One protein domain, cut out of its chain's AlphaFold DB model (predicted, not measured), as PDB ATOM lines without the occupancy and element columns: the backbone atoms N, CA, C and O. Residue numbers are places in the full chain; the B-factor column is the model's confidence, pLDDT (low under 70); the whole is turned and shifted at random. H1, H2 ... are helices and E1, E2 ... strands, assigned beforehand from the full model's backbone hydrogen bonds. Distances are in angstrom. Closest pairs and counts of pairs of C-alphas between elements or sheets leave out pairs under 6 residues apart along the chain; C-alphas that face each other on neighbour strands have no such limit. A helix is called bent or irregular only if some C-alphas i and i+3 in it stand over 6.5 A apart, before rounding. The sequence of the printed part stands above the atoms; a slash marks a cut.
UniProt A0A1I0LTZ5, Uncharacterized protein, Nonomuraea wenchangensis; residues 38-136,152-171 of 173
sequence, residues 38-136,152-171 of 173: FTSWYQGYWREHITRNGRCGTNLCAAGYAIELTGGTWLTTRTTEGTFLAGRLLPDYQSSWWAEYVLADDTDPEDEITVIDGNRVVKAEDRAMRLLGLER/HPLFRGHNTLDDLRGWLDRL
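Overview. This is residues 38 to 136 and 152 to 171 of the 173 residues of an uncharacterized protein of Nonomuraea wenchangensis (UniProt A0A1I0LTZ5). Two small three-stranded sheets, E1 E2 E3 and E4 E6 E5, sit at one end with the short helix H3 at both of them; next to them, in the middle, helices H2 and H4 cross each other steeply. The longest helix, H1, runs past one side from E1 to H2, and H5 lies at the far end, with no contact to another named helix, its approach tied in by a short pairing of residues 55 to 56 with residues 159 to 160. The printed part has 119 residues with five named helices and six named strands, in the order H1 H2 E1 E2 E3 H3 E4 E5 E6 H4 H5, and its class is mixed, helices and strands. Both sheets are antiparallel, in the orders E1 E2 E3 and E4 E6 E5. The whole is compact, with a radius of gyration of the C-alphas of 14.8 A and spans of 44 by 36 by 22 A.

Along the chain. In the first sheet E1 is residues 76 to 79, 10.3 A long, beginning at C-alpha 76 at (-10.731, -12.858, 93.056); E2 is residues 82 to 85, 10.2 A, and E3 is residues 88 to 90. In the second sheet E4 is residues 101 to 103, E5 is residues 114 to 116, and E6, the longest strand, is residues 119 to 123, 12.6 A. H3 is residues 96 to 100, only just irregular: C-alphas 97 and 100 are 6.51 A apart. H2 is residues 60 to 69, 13.8 A, and H4 is residues 124 to 132, 12.1 A. H1 is residues 41 to 53, 17.5 A, from C-alpha 41 at (-7.180, -8.211, 103.627). H5 is residues 161 to 169, 12.4 A, and ends at C-alpha 169 at (8.194, 14.275, 86.180).

Arrangement. E1, E2 and E3 form a meander, each strand the antiparallel neighbour of the one before, and E1 and E2 are a hairpin, as are E2 and E3. N 84 and O 77 are 2.7 A apart, and N 90 and O 83 are 2.7 A apart, both within hydrogen-bond range. In the other sheet E6 is the inner strand and its pairing is staggered: residues 119 to 121 pair with E5, where N 116 and O 119 are 2.9 A apart, and residues 121 to 123 pair with E4, where N 102 and O 122 are 3.0 A apart. E5 and E6 are a hairpin too. The closest C-alphas of E1 and E4, those of Thr 76 and Tyr 101, are 7.6 A apart. H3 only grazes each sheet; its Ala 99 comes closest to E1, at Thr 76, with 5.9 A between the C-alphas. H4 only grazes the sheet of E6, with residues 124 to 127. H2 and H4 touch, the closest C-alphas being those of Ala 63 and Ala 128 at 4.9 A, at a steep tilt of 62 degrees, the same way. H1 and H2 only just touch, with 3 pairs of C-alphas within 8 A, and H1 does so with residue 46 alone; the closest C-alphas, those of Trp 46 and Cys 61, are 5.8 A apart. H1 only grazes the first sheet, with residues 41 to 43; the closest C-alphas of H1 and E1, those of Tyr 42 and Arg 78, are 6.2 A apart. H5 is apart from H1, H2, H3 and H4. Every O i to N i+4 pair is within hydrogen-bond range in H2, H4 and H5; in H1 it is 6 of 9, and in H3 0 of 1, with 1 of 2 O i to N i+3 pairs.

Size, cuts and confidence. The two C-alphas farthest apart, those of Pro 91 and Arg 170, are 46.3 A apart. Residues 137 to 151 are not printed, and C-alphas 136 and 152 are 5.5 A apart across the cut. Of the links that are printed whole none is long. The mean pLDDT of the printed part is 73.7, and it is under 70 at residues 38 to 60, 78 to 82, 91 to 98, 136 and 156 to 158; the mean of H1 is 44.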
ATOM      1  N   PHE A  38     -12.159  -5.895 109.416       42.06
ATOM      2  CA  PHE A  38     -11.559  -6.785 108.412       42.06
ATOM      3  C   PHE A  38     -12.348  -7.124 107.118       42.06
ATOM      4  O   PHE A  38     -12.672  -8.280 106.858       42.06
ATOM      5  N   THR A  39     -12.563  -6.157 106.224       44.97
ATOM      6  CA  THR A  39     -12.959  -6.412 104.813       44.97
ATOM      7  C   THR A  39     -11.882  -6.012 103.796       44.97
ATOM      8  O   THR A  39     -12.120  -5.957 102.596       44.97
ATOM      9  N   SER A  40     -10.649  -5.800 104.255       42.88
ATOM     10  CA  SER A  40      -9.562  -5.187 103.483       42.88
ATOM     11  C   SER A  40      -8.326  -6.074 103.322       42.88
ATOM     12  O   SER A  40      -7.291  -5.601 102.866       42.88
ATOM     13  N   TRP A  41      -8.387  -7.370 103.647       38.06
ATOM     14  CA  TRP A  41      -7.180  -8.211 103.627       38.06
ATOM     15  C   TRP A  41      -6.564  -8.400 102.225       38.06
ATOM     16  O   TRP A  41      -5.384  -8.709 102.133       38.06
ATOM     17  N   TYR A  42      -7.285  -8.122 101.128       43.75
ATOM     18  CA  TYR A  42      -6.688  -8.087  99.776       43.75
ATOM     19  C   TYR A  42      -6.246  -6.694  99.295       43.75
ATOM     20  O   TYR A  42      -5.340  -6.599  98.474       43.75
ATOM     21  N   GLN A  43      -6.735  -5.616  99.924       47.25
ATOM     22  CA  GLN A  43      -5.922  -4.398 100.030       47.25
ATOM     23  C   GLN A  43      -4.680  -4.666 100.892       47.25
ATOM     24  O   GLN A  43      -3.706  -3.947 100.778       47.25
ATOM     25  N   GLY A  44      -4.690  -5.714 101.721       40.12
ATOM     26  CA  GLY A  44      -3.585  -6.149 102.565       40.12
ATOM     27  C   GLY A  44      -2.361  -6.643 101.800       40.12
ATOM     28  O   GLY A  44      -1.277  -6.289 102.212       40.12
ATOM     29  N   TYR A  45      -2.455  -7.345 100.666       45.59
ATOM     30  CA  TYR A  45      -1.225  -7.731  99.945       45.59
ATOM     31  C   TYR A  45      -0.474  -6.497  99.399       45.59
ATOM     32  O   TYR A  45       0.738  -6.375  99.571       45.59
ATOM     33  N   TRP A  46      -1.212  -5.522  98.851       48.88
ATOM     34  CA  TRP A  46      -0.681  -4.240  98.365       48.88
ATOM     35  C   TRP A  46      -0.247  -3.318  99.511       48.88
ATOM     36  O   TRP A  46       0.869  -2.798  99.518       48.88
ATOM     37  N   ARG A  47      -1.100  -3.157 100.528       46.09
ATOM     38  CA  ARG A  47      -0.863  -2.278 101.679       46.09
ATOM     39  C   ARG A  47       0.137  -2.851 102.669       46.09
ATOM     40  O   ARG A  47       0.891  -2.066 103.209       46.09
ATOM     41  N   GLU A  48       0.221  -4.156 102.916       42.03
ATOM     42  CA  GLU A  48       1.244  -4.772 103.789       42.03
ATOM     43  C   GLU A  48       2.648  -4.571 103.200       42.03
ATOM     44  O   GLU A  48       3.595  -4.306 103.940       42.03
ATOM     45  N   HIS A  49       2.781  -4.595 101.869       48.12
ATOM     46  CA  HIS A  49       4.051  -4.316 101.194       48.12
ATOM     47  C   HIS A  49       4.412  -2.818 101.216       48.12
ATOM     48  O   HIS A  49       5.541  -2.463 101.576       48.12
ATOM     49  N   ILE A  50       3.434  -1.942 100.940       48.34
ATOM     50  CA  ILE A  50       3.573  -0.479 101.068       48.34
ATOM     51  C   ILE A  50       3.886  -0.078 102.521       48.34
ATOM     52  O   ILE A  50       4.770   0.742 102.755       48.34
ATOM     53  N   THR A  51       3.226  -0.684 103.513       44.00
ATOM     54  CA  THR A  51       3.362  -0.338 104.941       44.00
ATOM     55  C   THR A  51       4.626  -0.876 105.588       44.00
ATOM     56  O   THR A  51       5.210  -0.171 106.406       44.00
ATOM     57  N   ARG A  52       5.077  -2.095 105.262       40.56
ATOM     58  CA  ARG A  52       6.282  -2.655 105.900       40.56
ATOM     59  C   ARG A  52       7.578  -2.065 105.366       40.56
ATOM     60  O   ARG A  52       8.536  -1.977 106.125       40.56
ATOM     61  N   ASN A  53       7.616  -1.665 104.093       42.56
ATOM     62  CA  ASN A  53       8.869  -1.298 103.434       42.56
ATOM     63  C   ASN A  53       8.861   0.076 102.750       42.56
ATOM     64  O   ASN A  53       9.898   0.463 102.214       42.56
ATOM     65  N   GLY A  54       7.734   0.799 102.699       43.88
ATOM     66  CA  GLY A  54       7.621   2.016 101.876       43.88
ATOM     67  C   GLY A  54       7.818   1.742 100.378       43.88
ATOM     68  O   GLY A  54       8.111   2.653  99.605       43.88
ATOM     69  N   ARG A  55       7.712   0.469  99.974       43.88
ATOM     70  CA  ARG A  55       7.944  -0.017  98.614       43.88
ATOM     71  C   ARG A  55       6.613  -0.458  98.024       43.88
ATOM     72  O   ARG A  55       5.930  -1.305  98.596       43.88
ATOM     73  N   CYS A  56       6.303   0.044  96.838       49.69
ATOM     74  CA  CYS A  56       5.313  -0.525  95.926       49.69
ATOM     75  C   CYS A  56       5.962  -1.756  95.255       49.69
ATOM     76  O   CYS A  56       6.187  -1.805  94.055       49.69
ATOM     77  N   GLY A  57       6.426  -2.695  96.086       37.62
ATOM     78  CA  GLY A  57       7.533  -3.606  95.783       37.62
ATOM     79  C   GLY A  57       7.188  -4.845  94.964       37.62
ATOM     80  O   GLY A  57       8.011  -5.751  94.905       37.62
ATOM     81  N   THR A  58       6.021  -4.884  94.335       49.28
ATOM     82  CA  THR A  58       5.587  -5.973  93.457       49.28
ATOM     83  C   THR A  58       4.883  -5.384  92.234       49.28
ATOM     84  O   THR A  58       4.196  -4.365  92.344       49.28
ATOM     85  N   ASN A  59       5.042  -6.038  91.077       54.69
ATOM     86  CA  ASN A  59       4.550  -5.623  89.750       54.69
ATOM     87  C   ASN A  59       3.082  -5.178  89.771       54.69
ATOM     88  O   ASN A  59       2.641  -4.251  89.105       54.69
ATOM     89  N   LEU A  60       2.311  -5.801  90.638       59.47
ATOM     90  CA  LEU A  60       0.879  -5.632  90.744       59.47
ATOM     91  C   LEU A  60       0.439  -4.439  91.636       59.47
ATOM     92  O   LEU A  60      -0.755  -4.191  91.756       59.47
ATOM     93  N   CYS A  61       1.351  -3.665  92.245       70.31
ATOM     94  CA  CYS A  61       0.994  -2.527  93.110       70.31
ATOM     95  C   CYS A  61       0.498  -1.322  92.303       70.31
ATOM     96  O   CYS A  61      -0.634  -0.869  92.484       70.31
ATOM     97  N   ALA A  62       1.303  -0.846  91.351       75.31
ATOM     98  CA  ALA A  62       0.857   0.172  90.404       75.31
ATOM     99  C   ALA A  62      -0.305  -0.352  89.548       75.31
ATOM    100  O   ALA A  62      -1.241   0.393  89.254       75.31
ATOM    101  N   ALA A  63      -0.281  -1.648  89.203       78.56
ATOM    102  CA  ALA A  63      -1.348  -2.260  88.429       78.56
ATOM    103  C   ALA A  63      -2.661  -2.262  89.208       78.56
ATOM    104  O   ALA A  63      -3.684  -1.843  88.682       78.56
ATOM    105  N   GLY A  64      -2.629  -2.635  90.485       79.50
ATOM    106  CA  GLY A  64      -3.817  -2.686  91.319       79.50
ATOM    107  C   GLY A  64      -4.466  -1.321  91.504       79.50
ATOM    108  O   GLY A  64      -5.674  -1.205  91.311       79.50
ATOM    109  N   TYR A  65      -3.679  -0.270  91.761       81.19
ATOM    110  CA  TYR A  65      -4.222   1.091  91.805       81.19
ATOM    111  C   TYR A  65      -4.764   1.552  90.450       81.19
ATOM    112  O   TYR A  65      -5.810   2.198  90.418       81.19
ATOM    113  N   ALA A  66      -4.103   1.211  89.338       85.12
ATOM    114  CA  ALA A  66      -4.619   1.518  88.008       85.12
ATOM    115  C   ALA A  66      -5.991   0.863  87.783       85.12
ATOM    116  O   ALA A  66      -6.936   1.561  87.430       85.12
ATOM    117  N   ILE A  67      -6.117  -0.438  88.067       85.44
ATOM    118  CA  ILE A  67      -7.371  -1.196  87.959       85.44
ATOM    119  C   ILE A  67      -8.471  -0.583  88.829       85.44
ATOM    120  O   ILE A  67      -9.573  -0.343  88.336       85.44
ATOM    121  N   GLU A  68      -8.193  -0.313  90.108       83.06
ATOM    122  CA  GLU A  68      -9.189   0.240  91.034       83.06
ATOM    123  C   GLU A  68      -9.676   1.625  90.592       83.06
ATOM    124  O   GLU A  68     -10.881   1.883  90.568       83.06
ATOM    125  N   LEU A  69      -8.756   2.514  90.205       85.44
ATOM    126  CA  LEU A  69      -9.083   3.883  89.796       85.44
ATOM    127  C   LEU A  69      -9.858   3.939  88.477       85.44
ATOM    128  O   LEU A  69     -10.589   4.903  88.246       85.44
ATOM    129  N   THR A  70      -9.736   2.918  87.630       86.44
ATOM    130  CA  THR A  70     -10.491   2.811  86.374       86.44
ATOM    131  C   THR A  70     -11.740   1.938  86.488       86.44
ATOM    132  O   THR A  70     -12.399   1.700  85.480       86.44
ATOM    133  N   GLY A  71     -12.091   1.465  87.690       84.19
ATOM    134  CA  GLY A  71     -13.304   0.676  87.928       84.19
ATOM    135  C   GLY A  71     -13.227  -0.781  87.456       84.19
ATOM    136  O   GLY A  71     -14.262  -1.410  87.244       84.19
ATOM    137  N   GLY A  72     -12.022  -1.326  87.282       86.56
ATOM    138  CA  GLY A  72     -11.836  -2.731  86.942       86.56
ATOM    139  C   GLY A  72     -12.288  -3.657  88.075       86.56
ATOM    140  O   GLY A  72     -12.215  -3.318  89.256       86.56
ATOM    141  N   THR A  73     -12.769  -4.845  87.710       87.50
ATOM    142  CA  THR A  73     -13.253  -5.842  88.675       87.50
ATOM    143  C   THR A  73     -12.267  -6.993  88.778       87.50
ATOM    144  O   THR A  73     -11.986  -7.659  87.786       87.50
ATOM    145  N   TRP A  74     -11.756  -7.256  89.975       85.69
ATOM    146  CA  TRP A  74     -10.867  -8.390  90.219       85.69
ATOM    147  C   TRP A  74     -11.589  -9.724  90.052       85.69
ATOM    148  O   TRP A  74     -12.730  -9.885  90.490       85.69
ATOM    149  N   LEU A  75     -10.898 -10.702  89.460       85.12
ATOM    150  CA  LEU A  75     -11.405 -12.068  89.359       85.12
ATOM    151  C   LEU A  75     -11.588 -12.674  90.756       85.12
ATOM    152  O   LEU A  75     -12.567 -13.375  91.008       85.12
ATOM    153  N   THR A  76     -10.661 -12.395  91.670       78.94
ATOM    154  CA  THR A  76     -10.731 -12.858  93.056       78.94
ATOM    155  C   THR A  76     -11.035 -11.722  94.018       78.94
ATOM    156  O   THR A  76     -10.386 -10.681  93.977       78.94
ATOM    157  N   THR A  77     -11.951 -11.953  94.955       75.44
ATOM    158  CA  THR A  77     -12.196 -11.060  96.097       75.44
ATOM    159  C   THR A  77     -12.042 -11.836  97.402       75.44
ATOM    160  O   THR A  77     -12.213 -13.050  97.429       75.44
ATOM    161  N   ARG A  78     -11.692 -11.178  98.511       66.62
ATOM    162  CA  ARG A  78     -11.646 -11.817  99.837       66.62
ATOM    163  C   ARG A  78     -12.487 -11.014 100.816       66.62
ATOM    164  O   ARG A  78     -12.318  -9.803 100.914       66.62
ATOM    165  N   THR A  79     -13.343 -11.692 101.565       69.62
ATOM    166  CA  THR A  79     -14.146 -11.115 102.647       69.62
ATOM    167  C   THR A  79     -13.853 -11.843 103.963       69.62
ATOM    168  O   THR A  79     -13.014 -12.749 104.014       69.62
ATOM    169  N   THR A  80     -14.558 -11.475 105.035       65.62
ATOM    170  CA  THR A  80     -14.558 -12.227 106.301       65.62
ATOM    171  C   THR A  80     -15.046 -13.668 106.143       65.62
ATOM    172  O   THR A  80     -14.708 -14.516 106.961       65.62
ATOM    173  N   GLU A  81     -15.832 -13.955 105.103       69.94
ATOM    174  CA  GLU A  81     -16.409 -15.277 104.837       69.94
ATOM    175  C   GLU A  81     -15.445 -16.202 104.077       69.94
ATOM    176  O   GLU A  81     -15.598 -17.419 104.118       69.94
ATOM    177  N   GLY A  82     -14.431 -15.641 103.409       69.88
ATOM    178  CA  GLY A  82     -13.413 -16.389 102.672       69.88
ATOM    179  C   GLY A  82     -12.992 -15.703 101.373       69.88
ATOM    180  O   GLY A  82     -13.242 -14.515 101.178       69.88
ATOM    181  N   THR A  83     -12.313 -16.437 100.489       74.81
ATOM    182  CA  THR A  83     -11.998 -15.951  99.133       74.81
ATOM    183  C   THR A  83     -13.070 -16.377  98.162       74.81
ATOM    184  O   THR A  83     -13.535 -17.505  98.209       74.81
ATOM    185  N   PHE A  84     -13.402 -15.494  97.240       78.88
ATOM    186  CA  PHE A  84     -14.355 -15.700  96.178       78.88
ATOM    187  C   PHE A  84     -13.637 -15.611  94.835       78.88
ATOM    188  O   PHE A  84     -12.811 -14.726  94.635       78.88
ATOM    189  N   LEU A  85     -13.977 -16.507  93.916       83.00
ATOM    190  CA  LEU A  85     -13.595 -16.468  92.507       83.00
ATOM    191  C   LEU A  85     -14.844 -16.123  91.704       83.00
ATOM    192  O   LEU A  85     -15.812 -16.880  91.737       83.00
ATOM    193  N   ALA A  86     -14.865 -14.955  91.065       82.81
ATOM    194  CA  ALA A  86     -16.037 -14.418  90.373       82.81
ATOM    195  C   ALA A  86     -17.330 -14.501  91.220       82.81
ATOM    196  O   ALA A  86     -18.390 -14.896  90.746       82.81
ATOM    197  N   GLY A  87     -17.231 -14.183  92.519       81.31
ATOM    198  CA  GLY A  87     -18.367 -14.221  93.451       81.31
ATOM    199  C   GLY A  87     -18.710 -15.602  94.025       81.31
ATOM    200  O   GLY A  87     -19.654 -15.715  94.807       81.31
ATOM    201  N   ARG A  88     -17.941 -16.652  93.710       84.31
ATOM    202  CA  ARG A  88     -18.102 -18.001  94.276       84.31
ATOM    203  C   ARG A  88     -17.064 -18.283  95.358       84.31
ATOM    204  O   ARG A  88     -15.875 -18.259  95.068       84.31
ATOM    205  N   LEU A  89     -17.507 -18.617  96.573       83.81
ATOM    206  CA  LEU A  89     -16.619 -18.978  97.684       83.81
ATOM    207  C   LEU A  89     -15.713 -20.169  97.309       83.81
ATOM    208  O   LEU A  89     -16.192 -21.217  96.867       83.81
ATOM    209  N   LEU A  90     -14.406 -19.998  97.494       75.94
ATOM    210  CA  LEU A  90     -13.376 -21.005  97.288       75.94
ATOM    211  C   LEU A  90     -13.107 -21.754  98.604       75.94
ATOM    212  O   LEU A  90     -12.677 -21.133  99.578       75.94
ATOM    213  N   PRO A  91     -13.337 -23.078  98.647       62.31
ATOM    214  CA  PRO A  91     -13.168 -23.875  99.860       62.31
ATOM    215  C   PRO A  91     -11.701 -24.200 100.199       62.31
ATOM    216  O   PRO A  91     -11.437 -24.616 101.322       62.31
ATOM    217  N   ASP A  92     -10.758 -24.005  99.269       64.88
ATOM    218  CA  ASP A  92      -9.320 -24.192  99.498       64.88
ATOM    219  C   ASP A  92      -8.525 -23.002  98.934       64.88
ATOM    220  O   ASP A  92      -8.771 -22.535  97.821       64.88
ATOM    221  N   TYR A  93      -7.604 -22.482  99.746       56.91
ATOM    222  CA  TYR A  93      -6.902 -21.206  99.563       56.91
ATOM    223  C   TYR A  93      -5.550 -21.360  98.845       56.91
ATOM    224  O   TYR A  93      -4.829 -20.384  98.658       56.91
ATOM    225  N   GLN A  94      -5.157 -22.587  98.495       53.53
ATOM    226  CA  GLN A  94      -3.757 -22.901  98.189       53.53
ATOM    227  C   GLN A  94      -3.221 -22.354  96.861       53.53
ATOM    228  O   GLN A  94      -2.018 -22.442  96.631       53.53
ATOM    229  N   SER A  95      -4.049 -21.759  95.998       54.50
ATOM    230  CA  SER A  95      -3.582 -21.254  94.705       54.50
ATOM    231  C   SER A  95      -3.898 -19.765  94.530       54.50
ATOM    232  O   SER A  95      -5.004 -19.381  94.159       54.50
ATOM    233  N   SER A  96      -2.901 -18.920  94.800       59.69
ATOM    234  CA  SER A  96      -2.948 -17.460  94.644       59.69
ATOM    235  C   SER A  96      -2.676 -16.981  93.214       59.69
ATOM    236  O   SER A  96      -2.648 -15.781  92.983       59.69
ATOM    237  N   TRP A  97      -2.493 -17.884  92.244       67.00
ATOM    238  CA  TRP A  97      -2.172 -17.496  90.864       67.00
ATOM    239  C   TRP A  97      -3.318 -16.753  90.160       67.00
ATOM    240  O   TRP A  97      -3.074 -16.019  89.218       67.00
ATOM    241  N   TRP A  98      -4.564 -16.875  90.632       69.94
ATOM    242  CA  TRP A  98      -5.698 -16.085  90.122       69.94
ATOM    243  C   TRP A  98      -5.700 -14.624  90.571       69.94
ATOM    244  O   TRP A  98      -6.449 -13.819  90.022       69.94
ATOM    245  N   ALA A  99      -4.886 -14.282  91.567       71.25
ATOM    246  CA  ALA A  99      -4.874 -12.961  92.179       71.25
ATOM    247  C   ALA A  99      -4.360 -11.852  91.260       71.25
ATOM    248  O   ALA A  99      -4.583 -10.680  91.540       71.25
ATOM    249  N   GLU A 100      -3.664 -12.218  90.188       78.38
ATOM    250  CA  GLU A 100      -3.150 -11.286  89.185       78.38
ATOM    251  C   GLU A 100      -4.167 -10.990  88.073       78.38
ATOM    252  O   GLU A 100      -3.854 -10.226  87.167       78.38
ATOM    253  N   TYR A 101      -5.374 -11.570  88.118       84.56
ATOM    254  CA  TYR A 101      -6.367 -11.457  87.046       84.56
ATOM    255  C   TYR A 101      -7.551 -10.565  87.414       84.56
ATOM    256  O   TYR A 101      -8.079 -10.577  88.531       84.56
ATOM    257  N   VAL A 102      -8.039  -9.850  86.407       89.12
ATOM    258  CA  VAL A 102      -9.266  -9.051  86.451       89.12
ATOM    259  C   VAL A 102     -10.253  -9.573  85.410       89.12
ATOM    260  O   VAL A 102      -9.854 -10.132  84.389       89.12
ATOM    261  N   LEU A 103     -11.550  -9.415  85.670       92.19
ATOM    262  CA  LEU A 103     -12.600  -9.735  84.707       92.19
ATOM    263  C   LEU A 103     -12.448  -8.850  83.469       92.19
ATOM    264  O   LEU A 103     -12.317  -7.627  83.591       92.19
ATOM    265  N   ALA A 104     -12.456  -9.478  82.294       95.75
ATOM    266  CA  ALA A 104     -12.402  -8.798  81.007       95.75
ATOM    267  C   ALA A 104     -13.653  -7.928  80.791       95.75
ATOM    268  O   ALA A 104     -14.759  -8.329  81.161       95.75
ATOM    269  N   ASP A 105     -13.474  -6.764  80.176       93.44
ATOM    270  CA  ASP A 105     -14.541  -5.876  79.719       93.44
ATOM    271  C   ASP A 105     -14.393  -5.558  78.220       93.44
ATOM    272  O   ASP A 105     -13.458  -6.009  77.558       93.44
ATOM    273  N   ASP A 106     -15.338  -4.796  77.666       93.12
ATOM    274  CA  ASP A 106     -15.397  -4.498  76.226       93.12
ATOM    275  C   ASP A 106     -14.213  -3.654  75.716       93.12
ATOM    276  O   ASP A 106     -14.074  -3.441  74.509       93.12
ATOM    277  N   THR A 107     -13.371  -3.130  76.611       89.19
ATOM    278  CA  THR A 107     -12.170  -2.381  76.241       89.19
ATOM    279  C   THR A 107     -10.950  -3.274  76.067       89.19
ATOM    280  O   THR A 107      -9.962  -2.797  75.511       89.19
ATOM    281  N   ASP A 108     -10.967  -4.523  76.537       92.62
ATOM    282  CA  ASP A 108      -9.815  -5.423  76.441       92.62
ATOM    283  C   ASP A 108      -9.640  -6.028  75.038       92.62
ATOM    284  O   ASP A 108     -10.613  -6.479  74.431       92.62
ATOM    285  N   PRO A 109      -8.399  -6.084  74.520       91.62
ATOM    286  CA  PRO A 109      -8.083  -6.808  73.297       91.62
ATOM    287  C   PRO A 109      -8.353  -8.309  73.447       91.62
ATOM    288  O   PRO A 109      -7.941  -8.927  74.425       91.62
ATOM    289  N   GLU A 110      -9.005  -8.921  72.456       93.62
ATOM    290  CA  GLU A 110      -9.335 -10.357  72.490       93.62
ATOM    291  C   GLU A 110      -8.100 -11.270  72.579       93.62
ATOM    292  O   GLU A 110      -8.207 -12.392  73.060       93.62
ATOM    293  N   ASP A 111      -6.930 -10.809  72.136       90.12
ATOM    294  CA  ASP A 111      -5.658 -11.528  72.228       90.12
ATOM    295  C   ASP A 111      -4.999 -11.459  73.618       90.12
ATOM    296  O   ASP A 111      -4.145 -12.293  73.919       90.12
ATOM    297  N   GLU A 112      -5.427 -10.536  74.486       89.69
ATOM    298  CA  GLU A 112      -5.041 -10.477  75.908       89.69
ATOM    299  C   GLU A 112      -6.002 -11.280  76.806       89.69
ATOM    300  O   GLU A 112      -5.683 -11.587  77.959       89.69
ATOM    301  N   ILE A 113      -7.188 -11.631  76.293       95.12
ATOM    302  CA  ILE A 113      -8.224 -12.332  77.052       95.12
ATOM    303  C   ILE A 113      -7.940 -13.835  77.096       95.12
ATOM    304  O   ILE A 113      -7.823 -14.519  76.081       95.12
ATOM    305  N   THR A 114      -7.944 -14.382  78.308       94.75
ATOM    306  CA  THR A 114      -7.951 -15.823  78.571       94.75
ATOM    307  C   THR A 114      -9.203 -16.231  79.353       94.75
ATOM    308  O   THR A 114     -10.030 -15.393  79.724       94.75
ATOM    309  N   VAL A 115      -9.383 -17.534  79.580       93.81
ATOM    310  CA  VAL A 115     -10.520 -18.080  80.331       93.81
ATOM    311  C   VAL A 115     -10.034 -18.816  81.571       93.81
ATOM    312  O   VAL A 115      -9.312 -19.808  81.476       93.81
ATOM    313  N   ILE A 116     -10.494 -18.367  82.738       88.62
ATOM    314  CA  ILE A 116     -10.230 -18.995  84.034       88.62
ATOM    315  C   ILE A 116     -11.563 -19.317  84.704       88.62
ATOM    316  O   ILE A 116     -12.379 -18.430  84.942       88.62
ATOM    317  N   ASP A 117     -11.794 -20.597  85.009       86.69
ATOM    318  CA  ASP A 117     -13.034 -21.079  85.644       86.69
ATOM    319  C   ASP A 117     -14.312 -20.589  84.929       86.69
ATOM    320  O   ASP A 117     -15.288 -20.181  85.550       86.69
ATOM    321  N   GLY A 118     -14.279 -20.554  83.592       90.44
ATOM    322  CA  GLY A 118     -15.389 -20.071  82.763       90.44
ATOM    323  C   GLY A 118     -15.539 -18.545  82.684       90.44
ATOM    324  O   GLY A 118     -16.426 -18.073  81.977       90.44
ATOM    325  N   ASN A 119     -14.675 -17.772  83.345       93.06
ATOM    326  CA  ASN A 119     -14.676 -16.310  83.296       93.06
ATOM    327  C   ASN A 119     -13.652 -15.802  82.283       93.06
ATOM    328  O   ASN A 119     -12.521 -16.287  82.250       93.06
ATOM    329  N   ARG A 120     -14.038 -14.798  81.491       96.50
ATOM    330  CA  ARG A 120     -13.123 -14.055  80.615       96.50
ATOM    331  C   ARG A 120     -12.301 -13.105  81.469       96.50
ATOM    332  O   ARG A 120     -12.874 -12.331  82.238       96.50
ATOM    333  N   VAL A 121     -10.985 -13.178  81.358       94.25
ATOM    334  CA  VAL A 121     -10.071 -12.444  82.232       94.25
ATOM    335  C   VAL A 121      -8.848 -11.966  81.475       94.25
ATOM    336  O   VAL A 121      -8.455 -12.570  80.481       94.25
ATOM    337  N   VAL A 122      -8.225 -10.916  81.991       92.88
ATOM    338  CA  VAL A 122      -6.907 -10.436  81.560       92.88
ATOM    339  C   VAL A 122      -6.007 -10.308  82.779       92.88
ATOM    340  O   VAL A 122      -6.490 -10.170  83.910       92.88
ATOM    341  N   LYS A 123      -4.694 -10.340  82.564       88.12
ATOM    342  CA  LYS A 123      -3.743 -10.017  83.624       88.12
ATOM    343  C   LYS A 123      -3.829  -8.530  83.971       88.12
ATOM    344  O   LYS A 123      -3.886  -7.669  83.094       88.12
ATOM    345  N   ALA A 124      -3.821  -8.222  85.263       84.06
ATOM    346  CA  ALA A 124      -3.911  -6.860  85.775       84.06
ATOM    347  C   ALA A 124      -2.731  -5.994  85.310       84.06
ATOM    348  O   ALA A 124      -2.930  -4.820  85.005       84.06
ATOM    349  N   GLU A 125      -1.525  -6.565  85.222       81.81
ATOM    350  CA  GLU A 125      -0.326  -5.867  84.741       81.81
ATOM    351  C   GLU A 125      -0.453  -5.429  83.275       81.81
ATOM    352  O   GLU A 125      -0.166  -4.276  82.956       81.81
ATOM    353  N   ASP A 126      -0.977  -6.302  82.409       86.31
ATOM    354  CA  ASP A 126      -1.176  -6.018  80.987       86.31
ATOM    355  C   ASP A 126      -2.202  -4.899  80.792       86.31
ATOM    356  O   ASP A 126      -1.921  -3.884  80.142       86.31
ATOM    357  N   ARG A 127      -3.358  -5.005  81.463       88.62
ATOM    358  CA  ARG A 127      -4.364  -3.936  81.424       88.62
ATOM    359  C   ARG A 127      -3.805  -2.631  81.992       88.62
ATOM    360  O   ARG A 127      -4.030  -1.570  81.412       88.62
ATOM    361  N   ALA A 128      -3.059  -2.671  83.094       87.31
ATOM    362  CA  ALA A 128      -2.487  -1.470  83.694       87.31
ATOM    363  C   ALA A 128      -1.430  -0.799  82.805       87.31
ATOM    364  O   ALA A 128      -1.430   0.429  82.697       87.31
ATOM    365  N   MET A 129      -0.571  -1.575  82.132       86.50
ATOM    366  CA  MET A 129       0.357  -1.054  81.124       86.50
ATOM    367  C   MET A 129      -0.411  -0.287  80.050       86.50
ATOM    368  O   MET A 129      -0.132   0.890  79.811       86.50
ATOM    369  N   ARG A 130      -1.455  -0.895  79.490       88.50
ATOM    370  CA  ARG A 130      -2.301  -0.280  78.464       88.50
ATOM    371  C   ARG A 130      -2.997   0.993  78.949       88.50
ATOM    372  O   ARG A 130      -2.960   2.008  78.255       88.50
ATOM    373  N   LEU A 131      -3.557   0.983  80.160       88.75
ATOM    374  CA  LEU A 131      -4.197   2.152  80.782       88.75
ATOM    375  C   LEU A 131      -3.223   3.319  80.995       88.75
ATOM    376  O   LEU A 131      -3.601   4.485  80.847       88.75
ATOM    377  N   LEU A 132      -1.965   3.017  81.319       87.00
ATOM    378  CA  LEU A 132      -0.892   4.004  81.465       87.00
ATOM    379  C   LEU A 132      -0.256   4.408  80.121       87.00
ATOM    380  O   LEU A 132       0.473   5.404  80.042       87.00
ATOM    381  N   GLY A 133      -0.595   3.691  79.049       86.44
ATOM    382  CA  GLY A 133      -0.064   3.873  77.703       86.44
ATOM    383  C   GLY A 133       1.338   3.302  77.504       86.44
ATOM    384  O   GLY A 133       1.988   3.734  76.553       86.44
ATOM    385  N   LEU A 134       1.757   2.395  78.396       80.56
ATOM    386  CA  LEU A 134       3.046   1.707  78.473       80.56
ATOM    387  C   LEU A 134       3.168   0.624  77.408       80.56
ATOM    388  O   LEU A 134       2.270  -0.191  77.222       80.56
ATOM    389  N   GLU A 135       4.308   0.623  76.724       70.81
ATOM    390  CA  GLU A 135       4.723  -0.478  75.861       70.81
ATOM    391  C   GLU A 135       5.593  -1.446  76.667       70.81
ATOM    392  O   GLU A 135       6.374  -1.023  77.528       70.81
ATOM    393  N   ARG A 136       5.464  -2.748  76.382       66.19
ATOM    394  CA  ARG A 136       6.377  -3.756  76.925       66.19
ATOM    395  C   ARG A 136       7.795  -3.410  76.488       66.19
ATOM    396  O   ARG A 136       8.061  -3.226  75.300       66.19
ATOM    397  N   HIS A 152       7.493  -3.217  81.702       72.19
ATOM    398  CA  HIS A 152       7.972  -1.841  81.802       72.19
ATOM    399  C   HIS A 152       8.571  -1.596  83.203       72.19
ATOM    400  O   HIS A 152       7.974  -2.042  84.184       72.19
ATOM    401  N   PRO A 153       9.677  -0.836  83.356       73.38
ATOM    402  CA  PRO A 153      10.348  -0.639  84.646       73.38
ATOM    403  C   PRO A 153       9.450  -0.161  85.793       73.38
ATOM    404  O   PRO A 153       9.731  -0.463  86.946       73.38
ATOM    405  N   LEU A 154       8.358   0.547  85.484       72.94
ATOM    406  CA  LEU A 154       7.327   0.970  86.449       72.94
ATOM    407  C   LEU A 154       6.642  -0.206  87.173       72.94
ATOM    408  O   LEU A 154       6.130  -0.044  88.276       72.94
ATOM    409  N   PHE A 155       6.626  -1.377  86.544       71.31
ATOM    410  CA  PHE A 155       6.006  -2.598  87.040       71.31
ATOM    411  C   PHE A 155       7.031  -3.645  87.454       71.31
ATOM    412  O   PHE A 155       6.660  -4.797  87.564       71.31
ATOM    413  N   ARG A 156       8.295  -3.286  87.681       68.56
ATOM    414  CA  ARG A 156       9.246  -4.218  88.301       68.56
ATOM    415  C   ARG A 156       9.053  -4.272  89.803       68.56
ATOM    416  O   ARG A 156       8.662  -3.271  90.422       68.56
ATOM    417  N   GLY A 157       9.404  -5.413  90.391       57.19
ATOM    418  CA  GLY A 157       9.581  -5.523  91.828       57.19
ATOM    419  C   GLY A 157      10.497  -4.398  92.317       57.19
ATOM    420  O   GLY A 157      11.502  -4.083  91.688       57.19
ATOM    421  N   HIS A 158      10.142  -3.778  93.446       63.34
ATOM    422  CA  HIS A 158      10.929  -2.762  94.178       63.34
ATOM    423  C   HIS A 158      10.755  -1.266  93.864       63.34
ATOM    424  O   HIS A 158      11.439  -0.476  94.518       63.34
ATOM    425  N   ASN A 159       9.829  -0.832  93.004       70.19
ATOM    426  CA  ASN A 159       9.586   0.611  92.848       70.19
ATOM    427  C   ASN A 159       9.106   1.276  94.156       70.19
ATOM    428  O   ASN A 159       8.259   0.755  94.893       70.19
ATOM    429  N   THR A 160       9.642   2.457  94.448       73.94
ATOM    430  CA  THR A 160       9.225   3.339  95.545       73.94
ATOM    431  C   THR A 160       8.268   4.423  95.052       73.94
ATOM    432  O   THR A 160       8.127   4.662  93.854       73.94
ATOM    433  N   LEU A 161       7.618   5.129  95.982       76.38
ATOM    434  CA  LEU A 161       6.810   6.305  95.641       76.38
ATOM    435  C   LEU A 161       7.645   7.400  94.951       76.38
ATOM    436  O   LEU A 161       7.153   8.070  94.046       76.38
ATOM    437  N   ASP A 162       8.912   7.553  95.340       78.88
ATOM    438  CA  ASP A 162       9.824   8.506  94.707       78.88
ATOM    439  C   ASP A 162      10.198   8.080  93.282       78.88
ATOM    440  O   ASP A 162      10.299   8.937  92.404       78.88
ATOM    441  N   ASP A 163      10.296   6.774  93.011       79.50
ATOM    442  CA  ASP A 163      10.460   6.271  91.642       79.50
ATOM    443  C   ASP A 163       9.238   6.623  90.785       79.50
ATOM    444  O   ASP A 163       9.393   7.147  89.680       79.50
ATOM    445  N   LEU A 164       8.019   6.426  91.307       80.06
ATOM    446  CA  LEU A 164       6.778   6.802  90.612       80.06
ATOM    447  C   LEU A 164       6.719   8.309  90.317       80.06
ATOM    448  O   LEU A 164       6.377   8.704  89.201       80.06
ATOM    449  N   ARG A 165       7.092   9.160  91.282       83.88
ATOM    450  CA  ARG A 165       7.192  10.619  91.085       83.88
ATOM    451  C   ARG A 165       8.246  10.969  90.034       83.88
ATOM    452  O   ARG A 165       7.977  11.766  89.140       83.88
ATOM    453  N   GLY A 166       9.403  10.308  90.075       84.06
ATOM    454  CA  GLY A 166      10.455  10.462  89.074       84.06
ATOM    455  C   GLY A 166      10.001  10.082  87.661       84.06
ATOM    456  O   GLY A 166      10.432  10.708  86.694       84.06
ATOM    457  N   TRP A 167       9.110   9.096  87.521       83.56
ATOM    458  CA  TRP A 167       8.446   8.780  86.253       83.56
ATOM    459  C   TRP A 167       7.430   9.845  85.845       83.56
ATOM    460  O   TRP A 167       7.424  10.254  84.682       83.56
ATOM    461  N   LEU A 168       6.612  10.333  86.783       84.50
ATOM    462  CA  LEU A 168       5.642  11.398  86.532       84.50
ATOM    463  C   LEU A 168       6.329  12.667  86.011       84.50
ATOM    464  O   LEU A 168       5.864  13.259  85.042       84.50
ATOM    465  N   ASP A 169       7.460  13.069  86.585       85.31
ATOM    466  CA  ASP A 169       8.194  14.275  86.180       85.31
ATOM    467  C   ASP A 169       8.790  14.193  84.768       85.31
ATOM    468  O   ASP A 169       9.045  15.219  84.137       85.31
ATOM    469  N   ARG A 170       8.971  12.979  84.232       81.62
ATOM    470  CA  ARG A 170       9.445  12.756  82.854       81.62
ATOM    471  C   ARG A 170       8.333  12.893  81.813       81.62
ATOM    472  O   ARG A 170       8.633  12.940  80.621       81.62
ATOM    473  N   LEU A 171       7.069  12.951  82.233       75.62
ATOM    474  CA  LEU A 171       5.932  13.081  81.329       75.62
ATOM    475  C   LEU A 171       5.667  14.529  80.918       75.62
ATOM    476  O   LEU A 171       5.739  15.414  81.772       75.62
TER     477      LEU A 171